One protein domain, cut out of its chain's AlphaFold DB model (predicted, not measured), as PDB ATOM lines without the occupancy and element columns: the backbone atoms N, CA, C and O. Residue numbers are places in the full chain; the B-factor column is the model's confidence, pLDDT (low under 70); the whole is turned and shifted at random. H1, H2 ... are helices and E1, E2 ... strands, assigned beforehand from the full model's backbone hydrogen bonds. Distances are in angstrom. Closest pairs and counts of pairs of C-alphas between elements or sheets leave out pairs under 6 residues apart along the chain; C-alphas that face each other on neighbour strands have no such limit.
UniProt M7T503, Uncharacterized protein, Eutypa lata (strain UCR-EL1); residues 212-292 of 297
ATOM      1  N   GLU A 212     188.284 171.932 250.603       88.19
ATOM      2  CA  GLU A 212     187.342 171.752 249.489       88.19
ATOM      3  C   GLU A 212     186.707 170.354 249.535       88.19
ATOM      4  O   GLU A 212     185.595 170.150 249.050       88.19
ATOM      5  N   LEU A 213     187.414 169.406 250.159       88.88
ATOM      6  CA  LEU A 213     186.931 168.092 250.571       88.88
ATOM      7  C   LEU A 213     186.991 168.013 252.100       88.88
ATOM      8  O   LEU A 213     188.075 167.951 252.682       88.88
ATOM      9  N   MET A 214     185.830 168.054 252.754       90.50
ATOM     10  CA  MET A 214     185.719 168.041 254.216       90.50
ATOM     11  C   MET A 214     185.065 166.750 254.691       90.50
ATOM     12  O   MET A 214     183.879 166.512 254.461       90.50
ATOM     13  N   PHE A 215     185.847 165.926 255.382       90.38
ATOM     14  CA  PHE A 215     185.372 164.667 255.941       90.38
ATOM     15  C   PHE A 215     184.492 164.922 257.165       90.38
ATOM     16  O   PHE A 215     184.830 165.704 258.050       90.38
ATOM     17  N   VAL A 216     183.349 164.246 257.231       88.56
ATOM     18  CA  VAL A 216     182.408 164.368 258.347       88.56
ATOM     19  C   VAL A 216     182.136 162.968 258.879       88.56
ATOM     20  O   VAL A 216     181.457 162.206 258.201       88.56
ATOM     21  N   PRO A 217     182.656 162.587 260.058       87.81
ATOM     22  CA  PRO A 217     182.484 161.227 260.560       87.81
ATOM     23  C   PRO A 217     181.008 160.827 260.700       87.81
ATOM     24  O   PRO A 217     180.277 161.442 261.476       87.81
ATOM     25  N   GLY A 218     180.601 159.767 260.003       82.81
ATOM     26  CA  GLY A 218     179.234 159.241 259.982       82.81
ATOM     27  C   GLY A 218     178.279 159.925 258.997       82.81
ATOM     28  O   GLY A 218     177.098 159.597 259.002       82.81
ATOM     29  N   HIS A 219     178.756 160.857 258.168       81.88
ATOM     30  CA  HIS A 219     177.946 161.587 257.185       81.88
ATOM     31  C   HIS A 219     178.691 161.723 255.859       81.88
ATOM     32  O   HIS A 219     179.902 161.580 255.815       81.88
ATOM     33  N   GLU A 220     178.006 162.044 254.764       80.62
ATOM     34  CA  GLU A 220     178.687 162.251 253.481       80.62
ATOM     35  C   GLU A 220     179.763 163.350 253.562       80.62
ATOM     36  O   GLU A 220     179.577 164.395 254.192       80.62
ATOM     37  N   THR A 221     180.902 163.103 252.906       85.31
ATOM     38  CA  THR A 221     181.972 164.094 252.739       85.31
ATOM     39  C   THR A 221     181.416 165.325 252.035       85.31
ATOM     40  O   THR A 221     180.855 165.229 250.943       85.31
ATOM     41  N   ILE A 222     181.601 166.501 252.632       85.75
ATOM     42  CA  ILE A 222     181.159 167.751 252.018       85.75
ATOM     43  C   ILE A 222     182.167 168.144 250.947       85.75
ATOM     44  O   ILE A 222     183.346 168.361 251.238       85.75
ATOM     45  N   VAL A 223     181.678 168.285 249.716       81.25
ATOM     46  CA  VAL A 223     182.438 168.861 248.606       81.25
ATOM     47  C   VAL A 223     182.004 170.306 248.428       81.25
ATOM     48  O   VAL A 223     180.905 170.579 247.941       81.25
ATOM     49  N   ASP A 224     182.866 171.248 248.797       69.12
ATOM     50  CA  ASP A 224     182.588 172.671 248.599       69.12
ATOM     51  C   ASP A 224     182.948 173.089 247.165       69.12
ATOM     52  O   ASP A 224     183.877 173.856 246.925       69.12
ATOM     53  N   MET A 225     182.198 172.571 246.181       55.50
ATOM     54  CA  MET A 225     182.381 172.890 244.750       55.50
ATOM     55  C   MET A 225     182.124 174.367 244.411       55.50
ATOM     56  O   MET A 225     182.279 174.781 243.263       55.50
ATOM     57  N   LYS A 226     181.663 175.161 245.380       56.31
ATOM     58  CA  LYS A 226     181.325 176.572 245.208       56.31
ATOM     59  C   LYS A 226     182.121 177.463 246.152       56.31
ATOM     60  O   LYS A 226     181.686 178.597 246.360       56.31
ATOM     61  N   TRP A 227     183.248 176.982 246.689       65.94
ATOM     62  CA  TRP A 227     184.144 177.836 247.455       65.94
ATOM     63  C   TRP A 227     184.473 179.072 246.627       65.94
ATOM     64  O   TRP A 227     184.907 178.987 245.474       65.94
ATOM     65  N   LYS A 228     184.227 180.233 247.220       68.12
ATOM     66  CA  LYS A 228     184.631 181.508 246.653       68.12
ATOM     67  C   LYS A 228     185.627 182.164 247.601       68.12
ATOM     68  O   LYS A 228     185.483 182.022 248.813       68.12
ATOM     69  N   PRO A 229     186.572 182.967 247.087       68.50
ATOM     70  CA  PRO A 229     187.512 183.708 247.928       68.50
ATOM     71  C   PRO A 229     186.840 184.523 249.049       68.50
ATOM     72  O   PRO A 229     187.392 184.670 250.133       68.50
ATOM     73  N   GLU A 230     185.619 185.010 248.806       72.00
ATOM     74  CA  GLU A 230     184.787 185.749 249.768       72.00
ATOM     75  C   GLU A 230     184.318 184.925 250.985       72.00
ATOM     76  O   GLU A 230     183.935 185.506 251.998       72.00
ATOM     77  N   ASP A 231     184.351 183.589 250.922       69.69
ATOM     78  CA  ASP A 231     183.975 182.716 252.045       69.69
ATOM     79  C   ASP A 231     185.022 182.689 253.165       69.69
ATOM     80  O   ASP A 231     184.711 182.254 254.283       69.69
ATOM     81  N   GLY A 232     186.234 183.166 252.864       74.25
ATOM     82  CA  GLY A 232     187.413 183.055 253.709       74.25
ATOM     83  C   GLY A 232     188.045 181.661 253.664       74.25
ATOM     84  O   GLY A 232     187.480 180.687 253.158       74.25
ATOM     85  N   ASP A 233     189.240 181.555 254.236       77.44
ATOM     86  CA  ASP A 233     189.977 180.295 254.406       77.44
ATOM     87  C   ASP A 233     189.455 179.449 255.591       77.44
ATOM     88  O   ASP A 233     189.936 178.338 255.831       77.44
ATOM     89  N   GLY A 234     188.454 179.969 256.313       78.06
ATOM     90  CA  GLY A 234     187.875 179.403 257.528       78.06
ATOM     91  C   GLY A 234     188.663 179.701 258.803       78.06
ATOM     92  O   GLY A 234     188.371 179.108 259.830       78.06
ATOM     93  N   SER A 235     189.659 180.586 258.779       81.94
ATOM     94  CA  SER A 235     190.411 180.955 259.986       81.94
ATOM     95  C   SER A 235     189.568 181.767 260.980       81.94
ATOM     96  O   SER A 235     189.815 181.732 262.186       81.94
ATOM     97  N   GLU A 236     188.536 182.455 260.494       83.44
ATOM     98  CA  GLU A 236     187.600 183.232 261.304       83.44
ATOM     99  C   GLU A 236     186.285 182.482 261.540       83.44
ATOM    100  O   GLU A 236     185.812 181.721 260.695       83.44
ATOM    101  N   CYS A 237     185.679 182.722 262.704       83.00
ATOM    102  CA  CYS A 237     184.373 182.180 263.065       83.00
ATOM    103  C   CYS A 237     183.296 182.821 262.165       83.00
ATOM    104  O   CYS A 237     183.107 184.034 262.250       83.00
ATOM    105  N   PRO A 238     182.597 182.061 261.301       78.88
ATOM    106  CA  PRO A 238     181.795 182.650 260.229       78.88
ATOM    107  C   PRO A 238     180.403 183.145 260.659       78.88
ATOM    108  O   PRO A 238     179.803 183.912 259.908       78.88
ATOM    109  N   ASP A 239     179.882 182.699 261.810       75.81
ATOM    110  CA  ASP A 239     178.571 183.086 262.367       75.81
ATOM    111  C   ASP A 239     178.516 182.800 263.887       75.81
ATOM    112  O   ASP A 239     179.446 182.215 264.444       75.81
ATOM    113  N   ASP A 240     177.436 183.185 264.568       83.81
ATOM    114  CA  ASP A 240     177.112 182.671 265.902       83.81
ATOM    115  C   ASP A 240     176.504 181.264 265.798       83.81
ATOM    116  O   ASP A 240     175.658 180.994 264.939       83.81
ATOM    117  N   LEU A 241     176.909 180.356 266.691       82.75
ATOM    118  CA  LEU A 241     176.426 178.975 266.661       82.75
ATOM    119  C   LEU A 241     174.900 178.910 266.830       82.75
ATOM    120  O   LEU A 241     174.267 178.094 266.176       82.75
ATOM    121  N   GLY A 242     174.287 179.774 267.644       82.62
ATOM    122  CA  GLY A 242     172.834 179.807 267.821       82.62
ATOM    123  C   GLY A 242     172.092 180.119 266.521       82.62
ATOM    124  O   GLY A 242     171.145 179.414 266.176       82.62
ATOM    125  N   ASN A 243     172.565 181.108 265.760       83.75
ATOM    126  CA  ASN A 243     172.003 181.448 264.447       83.75
ATOM    127  C   ASN A 243     172.171 180.308 263.440       83.75
ATOM    128  O   ASN A 243     171.246 179.997 262.691       83.75
ATOM    129  N   LEU A 244     173.344 179.672 263.437       84.94
ATOM    130  CA  LEU A 244     173.637 178.544 262.560       84.94
ATOM    131  C   LEU A 244     172.717 177.347 262.856       84.94
ATOM    132  O   LEU A 244     172.224 176.697 261.937       84.94
ATOM    133  N   MET A 245     172.438 177.086 264.132       86.00
ATOM    134  CA  MET A 245     171.538 176.013 264.564       86.00
ATOM    135  C   MET A 245     170.056 176.328 264.315       86.00
ATOM    136  O   MET A 245     169.254 175.405 264.220       86.00
ATOM    137  N   ALA A 246     169.691 177.606 264.204       84.94
ATOM    138  CA  ALA A 246     168.324 178.059 263.941       84.94
ATOM    139  C   ALA A 246     167.959 178.112 262.443       84.94
ATOM    140  O   ALA A 246     166.843 178.504 262.108       84.94
ATOM    141  N   GLN A 247     168.879 177.750 261.541       85.56
ATOM    142  CA  GLN A 247     168.596 177.678 260.105       85.56
ATOM    143  C   GLN A 247     167.487 176.654 259.811       85.56
ATOM    144  O   GLN A 247     167.533 175.528 260.302       85.56
ATOM    145  N   GLU A 248     166.529 177.025 258.959       84.94
ATOM    146  CA  GLU A 248     165.445 176.130 258.513       84.94
ATOM    147  C   GLU A 248     165.849 175.239 257.328       84.94
ATOM    148  O   GLU A 248     165.176 174.258 257.025       84.94
ATOM    149  N   GLU A 249     166.941 175.583 256.645       86.62
ATOM    150  CA  GLU A 249     167.431 174.881 255.460       86.62
ATOM    151  C   GLU A 249     167.986 173.492 255.801       86.62
ATOM    152  O   GLU A 249     168.607 173.288 256.852       86.62
ATOM    153  N   ASP A 250     167.828 172.549 254.873       85.12
ATOM    154  CA  ASP A 250     168.390 171.210 255.011       85.12
ATOM    155  C   ASP A 250     169.923 171.248 254.989       85.12
ATOM    156  O   ASP A 250     170.560 171.974 254.219       85.12
ATOM    157  N   TYR A 251     170.521 170.435 255.853       84.94
ATOM    158  CA  TYR A 251     171.964 170.249 255.905       84.94
ATOM    159  C   TYR A 251     172.464 169.424 254.696       84.94
ATOM    160  O   TYR A 251     171.808 168.443 254.337       84.94
ATOM    161  N   PRO A 252     173.657 169.715 254.129       86.50
ATOM    162  CA  PRO A 252     174.549 170.831 254.456       86.50
ATOM    163  C   PRO A 252     174.265 172.102 253.636       86.50
ATOM    164  O   PRO A 252     174.154 172.060 252.409       86.50
ATOM    165  N   THR A 253     174.265 173.263 254.296       87.62
ATOM    166  CA  THR A 253     174.248 174.587 253.649       87.62
ATOM    167  C   THR A 253     175.664 175.150 253.464       87.62
ATOM    168  O   THR A 253     176.641 174.670 254.046       87.62
ATOM    169  N   ARG A 254     175.801 176.248 252.700       85.75
ATOM    170  CA  ARG A 254     177.078 176.993 252.587       85.75
ATOM    171  C   ARG A 254     177.572 177.485 253.955       85.75
ATOM    172  O   ARG A 254     178.779 177.567 254.170       85.75
ATOM    173  N   ARG A 255     176.668 177.811 254.890       87.00
ATOM    174  CA  ARG A 255     177.050 178.233 256.248       87.00
ATOM    175  C   ARG A 255     177.583 177.060 257.067       87.00
ATOM    176  O   ARG A 255     178.594 177.223 257.746       87.00
ATOM    177  N   ASP A 256     176.978 175.880 256.930       89.38
ATOM    178  CA  ASP A 256     177.448 174.660 257.597       89.38
ATOM    179  C   ASP A 256     178.863 174.282 257.121       89.38
ATOM    180  O   ASP A 256     179.751 174.022 257.934       89.38
ATOM    181  N   ALA A 257     179.111 174.356 255.807       89.44
ATOM    182  CA  ALA A 257     180.431 174.139 255.212       89.44
ATOM    183  C   ALA A 257     181.491 175.117 255.759       89.44
ATOM    184  O   ALA A 257     182.583 174.699 256.151       89.44
ATOM    185  N   ARG A 258     181.167 176.418 255.859       89.12
ATOM    186  CA  ARG A 258     182.067 177.426 256.455       89.12
ATOM    187  C   ARG A 258     182.355 177.136 257.928       89.12
ATOM    188  O   ARG A 258     183.497 177.287 258.363       89.12
ATOM    189  N   TRP A 259     181.354 176.704 258.693       91.38
ATOM    190  CA  TRP A 259     181.532 176.360 260.102       91.38
ATOM    191  C   TRP A 259     182.441 175.143 260.291       91.38
ATOM    192  O   TRP A 259     183.377 175.188 261.089       91.38
ATOM    193  N   ILE A 260     182.225 174.079 259.515       93.06
ATOM    194  CA  ILE A 260     183.073 172.879 259.536       93.06
ATOM    195  C   ILE A 260     184.510 173.237 259.161       93.06
ATOM    196  O   ILE A 260     185.442 172.820 259.855       93.06
ATOM    197  N   ARG A 261     184.700 174.078 258.135       92.62
ATOM    198  CA  ARG A 261     186.022 174.598 257.766       92.62
ATOM    199  C   ARG A 261     186.697 175.279 258.957       92.62
ATOM    200  O   ARG A 261     187.842 174.957 259.276       92.62
ATOM    201  N   TYR A 262     185.971 176.139 259.666       93.62
ATOM    202  CA  TYR A 262     186.468 176.789 260.877       93.62
ATOM    203  C   TYR A 262     186.851 175.810 261.988       93.62
ATOM    204  O   TYR A 262     187.897 175.983 262.615       93.62
ATOM    205  N   LEU A 263     186.086 174.739 262.208       95.75
ATOM    206  CA  LEU A 263     186.440 173.721 263.203       95.75
ATOM    207  C   LEU A 263     187.765 173.020 262.875       95.75
ATOM    208  O   LEU A 263     188.591 172.827 263.771       95.75
ATOM    209  N   TYR A 264     188.002 172.694 261.601       96.19
ATOM    210  CA  TYR A 264     189.278 172.140 261.144       96.19
ATOM    211  C   TYR A 264     190.435 173.133 261.313       96.19
ATOM    212  O   TYR A 264     191.475 172.776 261.875       96.19
ATOM    213  N   ARG A 265     190.257 174.390 260.882       95.25
ATOM    214  CA  ARG A 265     191.279 175.447 261.006       95.25
ATOM    215  C   ARG A 265     191.625 175.738 262.461       95.25
ATOM    216  O   ARG A 265     192.797 175.756 262.824       95.25
ATOM    217  N   LYS A 266     190.618 175.858 263.328       95.94
ATOM    218  CA  LYS A 266     190.787 176.052 264.775       95.94
ATOM    219  C   LYS A 266     191.533 174.898 265.443       95.94
ATOM    220  O   LYS A 266     192.201 175.101 266.456       95.94
ATOM    221  N   ALA A 267     191.409 173.690 264.902       97.31
ATOM    222  CA  ALA A 267     192.160 172.529 265.357       97.31
ATOM    223  C   ALA A 267     193.585 172.455 264.779       97.31
ATOM    224  O   ALA A 267     194.315 171.538 265.144       97.31
ATOM    225  N   GLY A 268     193.991 173.396 263.921       96.56
ATOM    226  CA  GLY A 268     195.349 173.523 263.393       96.56
ATOM    227  C   GLY A 268     195.554 172.987 261.976       96.56
ATOM    228  O   GLY A 268     196.696 172.913 261.540       96.56
ATOM    229  N   TRP A 269     194.508 172.603 261.237       96.75
ATOM    230  CA  TRP A 269     194.661 172.045 259.885       96.75
ATOM    231  C   TRP A 269     195.093 173.096 258.835       96.75
ATOM    232  O   TRP A 269     194.507 174.185 258.807       96.75
ATOM    233  N   PRO A 270     196.018 172.786 257.895       95.31
ATOM    234  CA  PRO A 270     196.776 171.543 257.699       95.31
ATOM    235  C   PRO A 270     198.159 171.563 258.364       95.31
ATOM    236  O   PRO A 270     199.079 170.886 257.908       95.31
ATOM    237  N   GLY A 271     198.345 172.407 259.376       94.56
ATOM    238  CA  GLY A 271     199.613 172.552 260.071       94.56
ATOM    239  C   GLY A 271     200.037 171.279 260.817       94.56
ATOM    240  O   GLY A 271     199.216 170.399 261.087       94.56
ATOM    241  N   PRO A 272     201.325 171.185 261.189       93.25
ATOM    242  CA  PRO A 272     201.881 170.019 261.878       93.25
ATOM    243  C   PRO A 272     201.267 169.780 263.267       93.25
ATOM    244  O   PRO A 272     201.274 168.652 263.747       93.25
ATOM    245  N   ASP A 273     200.693 170.818 263.883       95.19
ATOM    246  CA  ASP A 273     200.045 170.756 265.199       95.19
ATOM    247  C   ASP A 273     198.544 170.413 265.117       95.19
ATOM    248  O   ASP A 273     197.788 170.656 266.063       95.19
ATOM    249  N   PHE A 274     198.084 169.882 263.977       97.88
ATOM    250  CA  PHE A 274     196.684 169.530 263.775       97.88
ATOM    251  C   PHE A 274     196.198 168.486 264.790       97.88
ATOM    252  O   PHE A 274     196.671 167.351 264.857       97.88
ATOM    253  N   GLN A 275     195.173 168.856 265.554       97.62
ATOM    254  CA  GLN A 275     194.541 168.009 266.560       97.62
ATOM    255  C   GLN A 275     193.413 167.186 265.927       97.62
ATOM    256  O   GLN A 275     192.232 167.467 266.161       97.62
ATOM    257  N   LYS A 276     193.778 166.161 265.142       95.88
ATOM    258  CA  LYS A 276     192.852 165.305 264.376       95.88
ATOM    259  C   LYS A 276     191.615 164.888 265.166       95.88
ATOM    260  O   LYS A 276     190.489 165.208 264.795       95.88
ATOM    261  N   GLU A 277     191.796 164.220 266.297       95.50
ATOM    262  CA  GLU A 277     190.692 163.643 267.062       95.50
ATOM    263  C   GLU A 277     189.796 164.728 267.676       95.50
ATOM    264  O   GLU A 277     188.596 164.521 267.848       95.50
ATOM    265  N   ARG A 278     190.356 165.899 268.002       96.62
ATOM    266  CA  ARG A 278     189.576 167.049 268.477       96.62
ATOM    267  C   ARG A 278     188.731 167.636 267.351       96.62
ATOM    268  O   ARG A 278     187.562 167.927 267.593       96.62
ATOM    269  N   ALA A 279     189.305 167.789 266.158       97.19
ATOM    270  CA  ALA A 279     188.607 168.301 264.983       97.19
ATOM    271  C   ALA A 279     187.429 167.397 264.607       97.19
ATOM    272  O   ALA A 279     186.291 167.853 264.581       97.19
ATOM    273  N   LEU A 280     187.690 166.096 264.430       95.06
ATOM    274  CA  LEU A 280     186.673 165.112 264.050       95.06
ATOM    275  C   LEU A 280     185.533 165.034 265.072       95.06
ATOM    276  O   LEU A 280     184.369 164.972 264.683       95.06
ATOM    277  N   ARG A 281     185.841 165.087 266.378       95.19
ATOM    278  CA  ARG A 281     184.808 165.143 267.426       95.19
ATOM    279  C   ARG A 281     183.973 166.417 267.343       95.19
ATOM    280  O   ARG A 281     182.755 166.330 267.434       95.19
ATOM    281  N   ALA A 282     184.606 167.578 267.177       95.88
ATOM    282  CA  ALA A 282     183.892 168.850 267.092       95.88
ATOM    283  C   ALA A 282     182.973 168.904 265.863       95.88
ATOM    284  O   ALA A 282     181.822 169.316 265.983       95.88
ATOM    285  N   VAL A 283     183.466 168.446 264.708       94.88
ATOM    286  CA  VAL A 283     182.690 168.355 263.464       94.88
ATOM    287  C   VAL A 283     181.516 167.400 263.637       94.88
ATOM    288  O   VAL A 283     180.384 167.790 263.372       94.88
ATOM    289  N   LYS A 284     181.753 166.190 264.154       92.25
ATOM    290  CA  LYS A 284     180.690 165.211 264.397       92.25
ATOM    291  C   LYS A 284     179.597 165.764 265.319       92.25
ATOM    292  O   LYS A 284     178.429 165.710 264.962       92.25
ATOM    293  N   MET A 285     179.973 166.354 266.457       92.19
ATOM    294  CA  MET A 285     179.011 166.947 267.397       92.19
ATOM    295  C   MET A 285     178.194 168.077 266.765       92.19
ATOM    296  O   MET A 285     177.000 168.193 267.033       92.19
ATOM    297  N   PHE A 286     178.832 168.921 265.949       92.62
ATOM    298  CA  PHE A 286     178.134 169.979 265.226       92.62
ATOM    299  C   PHE A 286     177.104 169.394 264.256       92.62
ATOM    300  O   PHE A 286     175.945 169.802 264.279       92.62
ATOM    301  N   VAL A 287     177.512 168.421 263.442       90.62
ATOM    302  CA  VAL A 287     176.638 167.845 262.419       90.62
ATOM    303  C   VAL A 287     175.488 167.068 263.044       90.62
ATOM    304  O   VAL A 287     174.352 167.340 262.689       90.62
ATOM    305  N   GLU A 288     175.732 166.217 264.045       89.00
ATOM    306  CA  GLU A 288     174.668 165.484 264.754       89.00
ATOM    307  C   GLU A 288     173.611 166.426 265.353       89.00
ATOM    308  O   GLU A 288     172.414 166.132 265.319       89.00
ATOM    309  N   ALA A 289     174.033 167.582 265.870       88.88
ATOM    310  CA  ALA A 289     173.109 168.591 266.362       88.88
ATOM    311  C   ALA A 289     172.348 169.282 265.212       88.88
ATOM    312  O   ALA A 289     171.162 169.582 265.354       88.88
ATOM    313  N   ARG A 290     173.023 169.557 264.088       88.19
ATOM    314  CA  ARG A 290     172.505 170.329 262.946       88.19
ATOM    315  C   ARG A 290     171.564 169.535 262.039       88.19
ATOM    316  O   ARG A 290     170.592 170.102 261.545       88.19
ATOM    317  N   SER A 291     171.841 168.251 261.815       80.12
ATOM    318  CA  SER A 291     171.014 167.357 260.997       80.12
ATOM    319  C   SER A 291     169.823 166.767 261.765       80.12
ATOM    320  O   SER A 291     168.950 166.151 261.158       80.12
ATOM    321  N   GLY A 292     169.769 166.961 263.091       65.94
ATOM    322  CA  GLY A 292     168.774 166.351 263.972       65.94
ATOM    323  C   GLY A 292     168.908 164.819 264.058       65.94
ATOM    324  O   GLY A 292     169.737 164.219 263.369       65.94
TER     325      GLY A 292
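This is residues 212 to 292 of the 297 residues of an uncharacterized protein of Eutypa lata (strain UCR-EL1) (UniProt M7T503). A two-stranded hairpin, E1 and E2, crosses one side of a helical hairpin, H2 and H3, with E1 nearer the helices. Short H1 sits by the end of H3 and the beginning of H2. The 81 printed residues hold two antiparallel strands, then three helices: class mixed, compact, radius of gyration of the C-alphas 11.9 A, spans 37 by 28 by 23 A.

E1 is residues 213 to 216, from C-alpha 213 at (186.931, 168.092, 250.571); E2 is 219 to 223, 12.1 A long. H1 is 241 to 245, H2 254 to 266, 18.4 A, and H3 276 to 290, 21.0 A, ending at C-alpha 290 (172.505, 170.329, 262.946).

In the hairpin E1 and E2, N 214 and O 222 are 2.9 A apart, within hydrogen-bond range. The closest C-alphas of E1 and H3, Val 216 and Lys 284, are 6.3 A apart. H2 touches H3 with residues 260 to 264 alone, closest C-alphas Tyr 264 and Ala 279, 5.5 A, at a shallow tilt of 26 degrees, opposite ways. H1 is close to but not clearly touching H2, closest C-alphas Leu 244 and Arg 255, 7.2 A. In H1, H2 and H3 every O i to N i+4 pair is within hydrogen-bond range.

The farthest C-alphas, Glu 248 and Pro 272, are 37.1 A apart. The printed part has no cut. The link E2 to H1 is long; pLDDT is under 70 at residues 224 to 229, 231 and 292.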